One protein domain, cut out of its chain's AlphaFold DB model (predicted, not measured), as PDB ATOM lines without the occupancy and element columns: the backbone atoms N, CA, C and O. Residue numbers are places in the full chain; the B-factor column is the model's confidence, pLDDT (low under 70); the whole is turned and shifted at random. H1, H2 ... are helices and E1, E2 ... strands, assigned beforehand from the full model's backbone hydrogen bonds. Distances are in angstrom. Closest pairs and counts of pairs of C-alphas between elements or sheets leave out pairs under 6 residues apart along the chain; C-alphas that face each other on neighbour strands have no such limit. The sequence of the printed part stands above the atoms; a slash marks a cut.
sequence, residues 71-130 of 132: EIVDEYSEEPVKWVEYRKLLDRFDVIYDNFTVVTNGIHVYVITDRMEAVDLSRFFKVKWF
ATOM      1  N   GLU A  71     -39.333  28.598 -16.324       78.25
ATOM      2  CA  GLU A  71     -40.433  28.462 -17.269       78.25
ATOM      3  C   GLU A  71     -39.881  28.383 -18.689       78.25
ATOM      4  O   GLU A  71     -38.823  28.935 -18.988       78.25
ATOM      5  N   ILE A  72     -40.567  27.649 -19.562       82.44
ATOM      6  CA  ILE A  72     -40.231  27.645 -20.982       82.44
ATOM      7  C   ILE A  72     -41.031  28.768 -21.629       82.44
ATOM      8  O   ILE A  72     -42.260  28.777 -21.547       82.44
ATOM      9  N   VAL A  73     -40.325  29.700 -22.257       86.06
ATOM     10  CA  VAL A  73     -40.902  30.861 -22.929       86.06
ATOM     11  C   VAL A  73     -40.550  30.846 -24.409       86.06
ATOM     12  O   VAL A  73     -39.567  30.228 -24.826       86.06
ATOM     13  N   ASP A  74     -41.371  31.512 -25.207       88.75
ATOM     14  CA  ASP A  74     -41.079  31.764 -26.609       88.75
ATOM     15  C   ASP A  74     -39.839  32.661 -26.742       88.75
ATOM     16  O   ASP A  74     -39.667  33.624 -25.991       88.75
ATOM     17  N   GLU A  75     -38.942  32.315 -27.666       76.56
ATOM     18  CA  GLU A  75     -37.654  33.000 -27.835       76.56
ATOM     19  C   GLU A  75     -37.841  34.479 -28.192       76.56
ATOM     20  O   GLU A  75     -37.072  35.325 -27.736       76.56
ATOM     21  N   TYR A  76     -38.869  34.791 -28.988       81.81
ATOM     22  CA  TYR A  76     -39.089  36.130 -29.523       81.81
ATOM     23  C   TYR A  76     -39.959  36.995 -28.609       81.81
ATOM     24  O   TYR A  76     -39.625  38.146 -28.341       81.81
ATOM     25  N   SER A  77     -41.083  36.454 -28.143       90.81
ATOM     26  CA  SER A  77     -42.069  37.197 -27.347       90.81
ATOM     27  C   SER A  77     -41.820  37.142 -25.838       90.81
ATOM     28  O   SER A  77     -42.395  37.936 -25.099       90.81
ATOM     29  N   GLU A  78     -40.975  36.219 -25.372       84.88
ATOM     30  CA  GLU A  78     -40.765  35.898 -23.954       84.88
ATOM     31  C   GLU A  78     -42.019  35.472 -23.177       84.88
ATOM     32  O   GLU A  78     -41.989  35.395 -21.944       84.88
ATOM     33  N   GLU A  79     -43.114  35.163 -23.869       87.12
ATOM     34  CA  GLU A  79     -44.333  34.683 -23.231       87.12
ATOM     35  C   GLU A  79     -44.238  33.186 -22.889       87.12
ATOM     36  O   GLU A  79     -43.606  32.420 -23.626       87.12
ATOM     37  N   PRO A  80     -44.894  32.727 -21.804       85.62
ATOM     38  CA  PRO A  80     -44.956  31.311 -21.458       85.62
ATOM     39  C   PRO A  80     -45.510  30.451 -22.596       85.62
ATOM     40  O   PRO A  80     -46.606  30.696 -23.113       85.62
ATOM     41  N   VAL A  81     -44.788  29.386 -22.952       85.12
ATOM     42  CA  VAL A  81     -45.195  28.511 -24.053       85.12
ATOM     43  C   VAL A  81     -46.365  27.634 -23.624       85.12
ATOM     44  O   VAL A  81     -46.295  26.853 -22.671       85.12
ATOM     45  N   LYS A  82     -47.463  27.721 -24.373       86.25
ATOM     46  CA  LYS A  82     -48.640  26.871 -24.178       86.25
ATOM     47  C   LYS A  82     -48.440  25.516 -24.852       86.25
ATOM     48  O   LYS A  82     -47.819  25.416 -25.904       86.25
ATOM     49  N   TRP A  83     -49.080  24.477 -24.312       80.19
ATOM     50  CA  TRP A  83     -48.997  23.108 -24.845       80.19
ATOM     51  C   TRP A  83     -49.316  22.998 -26.352       80.19
ATOM     52  O   TRP A  83     -48.710  22.204 -27.067       80.19
ATOM     53  N   VAL A  84     -50.255  23.815 -26.842       84.19
ATOM     54  CA  VAL A  84     -50.669  23.845 -28.255       84.19
ATOM     55  C   VAL A  84     -49.561  24.317 -29.204       84.19
ATOM     56  O   VAL A  84     -49.517  23.870 -30.345       84.19
ATOM     57  N   GLU A  85     -48.644  25.169 -28.744       80.56
ATOM     58  CA  GLU A  85     -47.561  25.689 -29.587       80.56
ATOM     59  C   GLU A  85     -46.505  24.613 -29.869       80.56
ATOM     60  O   GLU A  85     -46.005  24.522 -30.988       80.56
ATOM     61  N   TYR A  86     -46.251  23.712 -28.912       83.25
ATOM     62  CA  TYR A  86     -45.415  22.532 -29.154       83.25
ATOM     63  C   TYR A  86     -46.010  21.644 -30.253       83.25
ATOM     64  O   TYR A  86     -45.289  21.253 -31.165       83.25
ATOM     65  N   ARG A  87     -47.327  21.379 -30.218       86.06
ATOM     66  CA  ARG A  87     -48.016  20.573 -31.246       86.06
ATOM     67  C   ARG A  87     -47.869  21.170 -32.639       86.06
ATOM     68  O   ARG A  87     -47.420  20.481 -33.542       86.06
ATOM     69  N   LYS A  88     -48.155  22.468 -32.790       87.31
ATOM     70  CA  LYS A  88     -48.027  23.168 -34.079       87.31
ATOM     71  C   LYS A  88     -46.628  23.037 -34.682       87.31
ATOM     72  O   LYS A  88     -46.503  22.910 -35.896       87.31
ATOM     73  N   LEU A  89     -45.579  23.093 -33.856       82.94
ATOM     74  CA  LEU A  89     -44.206  22.924 -34.333       82.94
ATOM     75  C   LEU A  89     -43.913  21.485 -34.753       82.94
ATOM     76  O   LEU A  89     -43.316  21.296 -35.807       82.94
ATOM     77  N   LEU A  90     -44.342  20.488 -33.975       82.69
ATOM     78  CA  LEU A  90     -44.176  19.080 -34.351       82.69
ATOM     79  C   LEU A  90     -44.903  18.763 -35.661       82.69
ATOM     80  O   LEU A  90     -44.310  18.156 -36.546       82.69
ATOM     81  N   ASP A  91     -46.137  19.250 -35.808       86.62
ATOM     82  CA  ASP A  91     -46.932  19.089 -37.027       86.62
ATOM     83  C   ASP A  91     -46.240  19.768 -38.221       86.62
ATOM     84  O   ASP A  91     -46.174  19.204 -39.306       86.62
ATOM     85  N   ARG A  92     -45.654  20.961 -38.025       83.75
ATOM     86  CA  ARG A  92     -44.884  21.671 -39.064       83.75
ATOM     87  C   ARG A  92     -43.600  20.939 -39.467       83.75
ATOM     88  O   ARG A  92     -43.117  21.145 -40.578       83.75
ATOM     89  N   PHE A  93     -43.023  20.155 -38.564       79.00
ATOM     90  CA  PHE A  93     -41.852  19.324 -38.837       79.00
ATOM     91  C   PHE A  93     -42.212  17.926 -39.344       79.00
ATOM     92  O   PHE A  93     -41.307  17.110 -39.494       79.00
ATOM     93  N   ASP A  94     -43.497  17.654 -39.607       85.12
ATOM     94  CA  ASP A  94     -44.007  16.344 -40.020       85.12
ATOM     95  C   ASP A  94     -43.602  15.211 -39.051       85.12
ATOM     96  O   ASP A  94     -43.439  14.051 -39.438       85.12
ATOM     97  N   VAL A  95     -43.440  15.544 -37.765       75.19
ATOM     98  CA  VAL A  95     -43.091  14.581 -36.717       75.19
ATOM     99  C   VAL A  95     -44.335  13.776 -36.373       75.19
ATOM    100  O   VAL A  95     -45.386  14.337 -36.064       75.19
ATOM    101  N   ILE A  96     -44.228  12.449 -36.383       76.69
ATOM    102  CA  ILE A  96     -45.361  11.568 -36.086       76.69
ATOM    103  C   ILE A  96     -45.374  11.244 -34.590       76.69
ATOM    104  O   ILE A  96     -44.430  10.656 -34.064       76.69
ATOM    105  N   TYR A  97     -46.465  11.576 -33.902       76.31
ATOM    106  CA  TYR A  97     -46.627  11.326 -32.471       76.31
ATOM    107  C   TYR A  97     -48.097  11.108 -32.111       76.31
ATOM    108  O   TYR A  97     -48.978  11.762 -32.666       76.31
ATOM    109  N   ASP A  98     -48.361  10.230 -31.142       71.81
ATOM    110  CA  ASP A  98     -49.679  10.133 -30.502       71.81
ATOM    111  C   ASP A  98     -49.665  10.906 -29.169       71.81
ATOM    112  O   ASP A  98     -50.645  11.548 -28.781       71.81
ATOM    113  N   ASN A  99     -48.505  10.930 -28.500       71.56
ATOM    114  CA  ASN A  99     -48.233  11.733 -27.310       71.56
ATOM    115  C   ASN A  99     -46.786  12.245 -27.305       71.56
ATOM    116  O   ASN A  99     -45.907  11.699 -27.963       71.56
ATOM    117  N   PHE A 100     -46.510  13.280 -26.511       74.12
ATOM    118  CA  PHE A 100     -45.144  13.754 -26.308       74.12
ATOM    119  C   PHE A 100     -44.939  14.344 -24.915       74.12
ATOM    120  O   PHE A 100     -45.888  14.696 -24.214       74.12
ATOM    121  N   THR A 101     -43.677  14.454 -24.513       74.25
ATOM    122  CA  THR A 101     -43.240  15.105 -23.279       74.25
ATOM    123  C   THR A 101     -42.220  16.182 -23.607       74.25
ATOM    124  O   THR A 101     -41.278  15.944 -24.358       74.25
ATOM    125  N   VAL A 102     -42.389  17.363 -23.016       72.94
ATOM    126  CA  VAL A 102     -41.396  18.437 -23.102       72.94
ATOM    127  C   VAL A 102     -40.348  18.223 -22.018       72.94
ATOM    128  O   VAL A 102     -40.679  17.988 -20.854       72.94
ATOM    129  N   VAL A 103     -39.080  18.305 -22.395       68.56
ATOM    130  CA  VAL A 103     -37.938  18.104 -21.505       68.56
ATOM    131  C   VAL A 103     -36.948  19.237 -21.719       68.56
ATOM    132  O   VAL A 103     -36.777  19.731 -22.828       68.56
ATOM    133  N   THR A 104     -36.259  19.647 -20.663       66.50
ATOM    134  CA  THR A 104     -35.178  20.624 -20.771       66.50
ATOM    135  C   THR A 104     -33.979  20.203 -19.935       66.50
ATOM    136  O   THR A 104     -34.128  19.559 -18.897       66.50
ATOM    137  N   ASN A 105     -32.781  20.573 -20.391       60.31
ATOM    138  CA  ASN A 105     -31.543  20.456 -19.620       60.31
ATOM    139  C   ASN A 105     -31.135  21.781 -18.941       60.31
ATOM    140  O   ASN A 105     -29.991  21.920 -18.514       60.31
ATOM    141  N   GLY A 106     -32.055  22.750 -18.863       62.56
ATOM    142  CA  GLY A 106     -31.831  24.078 -18.287       62.56
ATOM    143  C   GLY A 106     -31.365  25.143 -19.283       62.56
ATOM    144  O   GLY A 106     -31.299  26.312 -18.919       62.56
ATOM    145  N   ILE A 107     -31.057  24.746 -20.521       69.50
ATOM    146  CA  ILE A 107     -30.662  25.645 -21.619       69.50
ATOM    147  C   ILE A 107     -31.500  25.332 -22.857       69.50
ATOM    148  O   ILE A 107     -32.115  26.211 -23.443       69.50
ATOM    149  N   HIS A 108     -31.543  24.056 -23.225       67.69
ATOM    150  CA  HIS A 108     -32.226  23.574 -24.412       67.69
ATOM    151  C   HIS A 108     -33.617  23.052 -24.085       67.69
ATOM    152  O   HIS A 108     -33.837  22.495 -23.003       67.69
ATOM    153  N   VAL A 109     -34.533  23.187 -25.038       75.12
ATOM    154  CA  VAL A 109     -35.901  22.680 -24.952       75.12
ATOM    155  C   VAL A 109     -36.070  21.583 -25.987       75.12
ATOM    156  O   VAL A 109     -35.922  21.813 -27.183       75.12
ATOM    157  N   TYR A 110     -36.415  20.393 -25.519       75.94
ATOM    158  CA  TYR A 110     -36.644  19.226 -26.351       75.94
ATOM    159  C   TYR A 110     -38.079  18.754 -26.208       75.94
ATOM    160  O   TYR A 110     -38.683  18.844 -25.136       75.94
ATOM    161  N   VAL A 111     -38.590  18.165 -27.274       73.75
ATOM    162  CA  VAL A 111     -39.759  17.304 -27.217       73.75
ATOM    163  C   VAL A 111     -39.316  15.872 -27.444       73.75
ATOM    164  O   VAL A 111     -38.532  15.599 -28.345       73.75
ATOM    165  N   ILE A 112     -39.827  14.962 -26.621       66.62
ATOM    166  CA  ILE A 112     -39.678  13.523 -26.811       66.62
ATOM    167  C   ILE A 112     -41.060  12.952 -27.092       66.62
ATOM    168  O   ILE A 112     -41.960  13.078 -26.258       66.62
ATOM    169  N   THR A 113     -41.232  12.342 -28.258       71.06
ATOM    170  CA  THR A 113     -42.480  11.676 -28.636       71.06
ATOM    171  C   THR A 113     -42.552  10.279 -28.028       71.06
ATOM    172  O   THR A 113     -41.552   9.690 -27.610       71.06
ATOM    173  N   ASP A 114     -43.750   9.713 -27.984       62.62
ATOM    174  CA  ASP A 114     -43.975   8.326 -27.581       62.62
ATOM    175  C   ASP A 114     -43.323   7.305 -28.530       62.62
ATOM    176  O   ASP A 114     -43.002   6.188 -28.119       62.62
ATOM    177  N   ARG A 115     -43.024   7.721 -29.764       64.06
ATOM    178  CA  ARG A 115     -42.257   6.952 -30.756       64.06
ATOM    179  C   ARG A 115     -40.741   7.053 -30.583       64.06
ATOM    180  O   ARG A 115     -40.002   6.575 -31.437       64.06
ATOM    181  N   MET A 116     -40.283   7.625 -29.467       58.66
ATOM    182  CA  MET A 116     -38.868   7.822 -29.126       58.66
ATOM    183  C   MET A 116     -38.127   8.776 -30.071       58.66
ATOM    184  O   MET A 116     -36.898   8.765 -30.125       58.66
ATOM    185  N   GLU A 117     -38.852   9.636 -30.785       57.22
ATOM    186  CA  GLU A 117     -38.240  10.709 -31.559       57.22
ATOM    187  C   GLU A 117     -37.974  11.911 -30.649       57.22
ATOM    188  O   GLU A 117     -38.835  12.318 -29.865       57.22
ATOM    189  N   ALA A 118     -36.764  12.464 -30.731       62.97
ATOM    190  CA  ALA A 118     -36.362  13.639 -29.974       62.97
ATOM    191  C   ALA A 118     -36.200  14.828 -30.922       62.97
ATOM    192  O   ALA A 118     -35.362  14.804 -31.822       62.97
ATOM    193  N   VAL A 119     -36.978  15.878 -30.684       69.81
ATOM    194  CA  VAL A 119     -36.995  17.092 -31.499       69.81
ATOM    195  C   VAL A 119     -36.447  18.242 -30.671       69.81
ATOM    196  O   VAL A 119     -36.943  18.528 -29.580       69.81
ATOM    197  N   ASP A 120     -35.415  18.905 -31.183       80.25
ATOM    198  CA  ASP A 120     -34.856  20.102 -30.561       80.25
ATOM    199  C   ASP A 120     -35.664  21.339 -30.975       80.25
ATOM    200  O   ASP A 120     -35.719  21.703 -32.151       80.25
ATOM    201  N   LEU A 121     -36.287  21.990 -29.994       79.00
ATOM    202  CA  LEU A 121     -37.081  23.206 -30.170       79.00
ATOM    203  C   LEU A 121     -36.376  24.454 -29.629       79.00
ATOM    204  O   LEU A 121     -36.983  25.521 -29.567       79.00
ATOM    205  N   SER A 122     -35.086  24.362 -29.297       79.88
ATOM    206  CA  SER A 122     -34.301  25.464 -28.715       79.88
ATOM    207  C   SER A 122     -34.142  26.675 -29.639       79.88
ATOM    208  O   SER A 122     -33.672  27.720 -29.212       79.88
ATOM    209  N   ARG A 123     -34.502  26.548 -30.924       74.38
ATOM    210  CA  ARG A 123     -34.576  27.680 -31.866       74.38
ATOM    211  C   ARG A 123     -35.842  28.523 -31.718       74.38
ATOM    212  O   ARG A 123     -35.862  29.645 -32.208       74.38
ATOM    213  N   PHE A 124     -36.891  27.963 -31.125       79.31
ATOM    214  CA  PHE A 124     -38.192  28.616 -30.969       79.31
ATOM    215  C   PHE A 124     -38.466  28.968 -29.513       79.31
ATOM    216  O   PHE A 124     -39.165  29.939 -29.248       79.31
ATOM    217  N   PHE A 125     -37.911  28.197 -28.575       83.06
ATOM    218  CA  PHE A 125     -38.182  28.324 -27.149       83.06
ATOM    219  C   PHE A 125     -36.891  28.388 -26.332       83.06
ATOM    220  O   PHE A 125     -35.944  27.648 -26.606       83.06
ATOM    221  N   LYS A 126     -36.909  29.180 -25.255       83.44
ATOM    222  CA  LYS A 126     -35.843  29.250 -24.242       83.44
ATOM    223  C   LYS A 126     -36.351  28.948 -22.845       83.44
ATOM    224  O   LYS A 126     -37.539  29.040 -22.542       83.44
ATOM    225  N   VAL A 127     -35.415  28.604 -21.970       74.62
ATOM    226  CA  VAL A 127     -35.659  28.430 -20.536       74.62
ATOM    227  C   VAL A 127     -35.399  29.758 -19.830       74.62
ATOM    228  O   VAL A 127     -34.263  30.228 -19.802       74.62
ATOM    229  N   LYS A 128     -36.437  30.352 -19.242       74.81
ATOM    230  CA  LYS A 128     -36.347  31.554 -18.408       74.81
ATOM    231  C   LYS A 128     -36.292  31.147 -16.942       74.81
ATOM    232  O   LYS A 128     -37.213  30.505 -16.439       74.81
ATOM    233  N   TRP A 129     -35.212  31.500 -16.257       68.25
ATOM    234  CA  TRP A 129     -35.042  31.233 -14.830       68.25
ATOM    235  C   TRP A 129     -35.657  32.370 -14.008       68.25
ATOM    236  O   TRP A 129     -35.553  33.532 -14.382       68.25
ATOM    237  N   PHE A 130     -36.319  32.045 -12.894       51.44
ATOM    238  CA  PHE A 130     -36.957  33.057 -12.031       51.44
ATOM    239  C   PHE A 130     -35.993  33.720 -11.036       51.44
ATOM    240  O   PHE A 130     -36.369  34.678 -10.363       51.44
TER     241      PHE A 130
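What this domain is: This is residues 71 to 130 of the 132 residues of an uncharacterized protein of Nitrospirae bacterium (UniProt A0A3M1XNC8). A small sheet, E2 E3 E4, has the helix H1 across one face and its other face bare of named elements; beyond one end, E1 and E5 pair as a two-stranded ribbon. The 60 printed residues hold five named strands and one named helix, in the order E1 H1 E2 E3 E4 E5, a mixed class. The larger sheet, E2 - E3 - E4, is a meander, each strand the antiparallel neighbour of the one before; E1 and E5 are antiparallel too. The whole is compact, with a radius of gyration of the C-alphas of 11.0 A, and elongated, spanning 32 by 20 by 16 A.

How they stand to each other: E1, residues 71 to 74, is the antiparallel neighbour of E5, residues 125 to 129, at 142 degrees, with N 73 and O 126 2.9 A apart, within hydrogen-bond range. H1, residues 83 to 92, is on the sheet of E2, residues 100 to 104, E3, residues 109 to 113, and E4, residues 118 to 120. Its height over the sheet is 10.2 A. It lies over E2 and runs across the strands, at 75 degrees to E2 on the local plane; it is only just not over E3, on which 2 of its C-alphas fall. Its closest C-alphas to E3 are those of Tyr 86 and Val 111, 7.9 A. In H1, 5 of 6 O i to N i+4 pairs are within hydrogen-bond range. The hairpin E2 and E3 has N 101 and O 112 at 2.8 A; the hairpin E3 and E4 has N 111 and O 119 at 2.9 A. E3 and E5 come closest at the C-alphas of Val 109 and Phe 125, 6.5 A. E4 and E5 are apart.

Where its parts are: E1 begins at C-alpha 71, (-40.433, 28.462, -17.269), and is 9.9 A long. H1 is 14.9 A long, E2 and E3 13.3 A each, and E4 6.7 A. E5, 13.0 A, ends at C-alpha 129, (-35.042, 31.233, -14.830).

The domain as a whole: The C-alphas farthest apart, of Asp 94 and Phe 130, are 33.4 A apart. The printed part has no cut and no long link. Mean pLDDT of the printed part is 76.2; residues 103 to 108, 112, 114 to 119 and 129 to 130 are under 70.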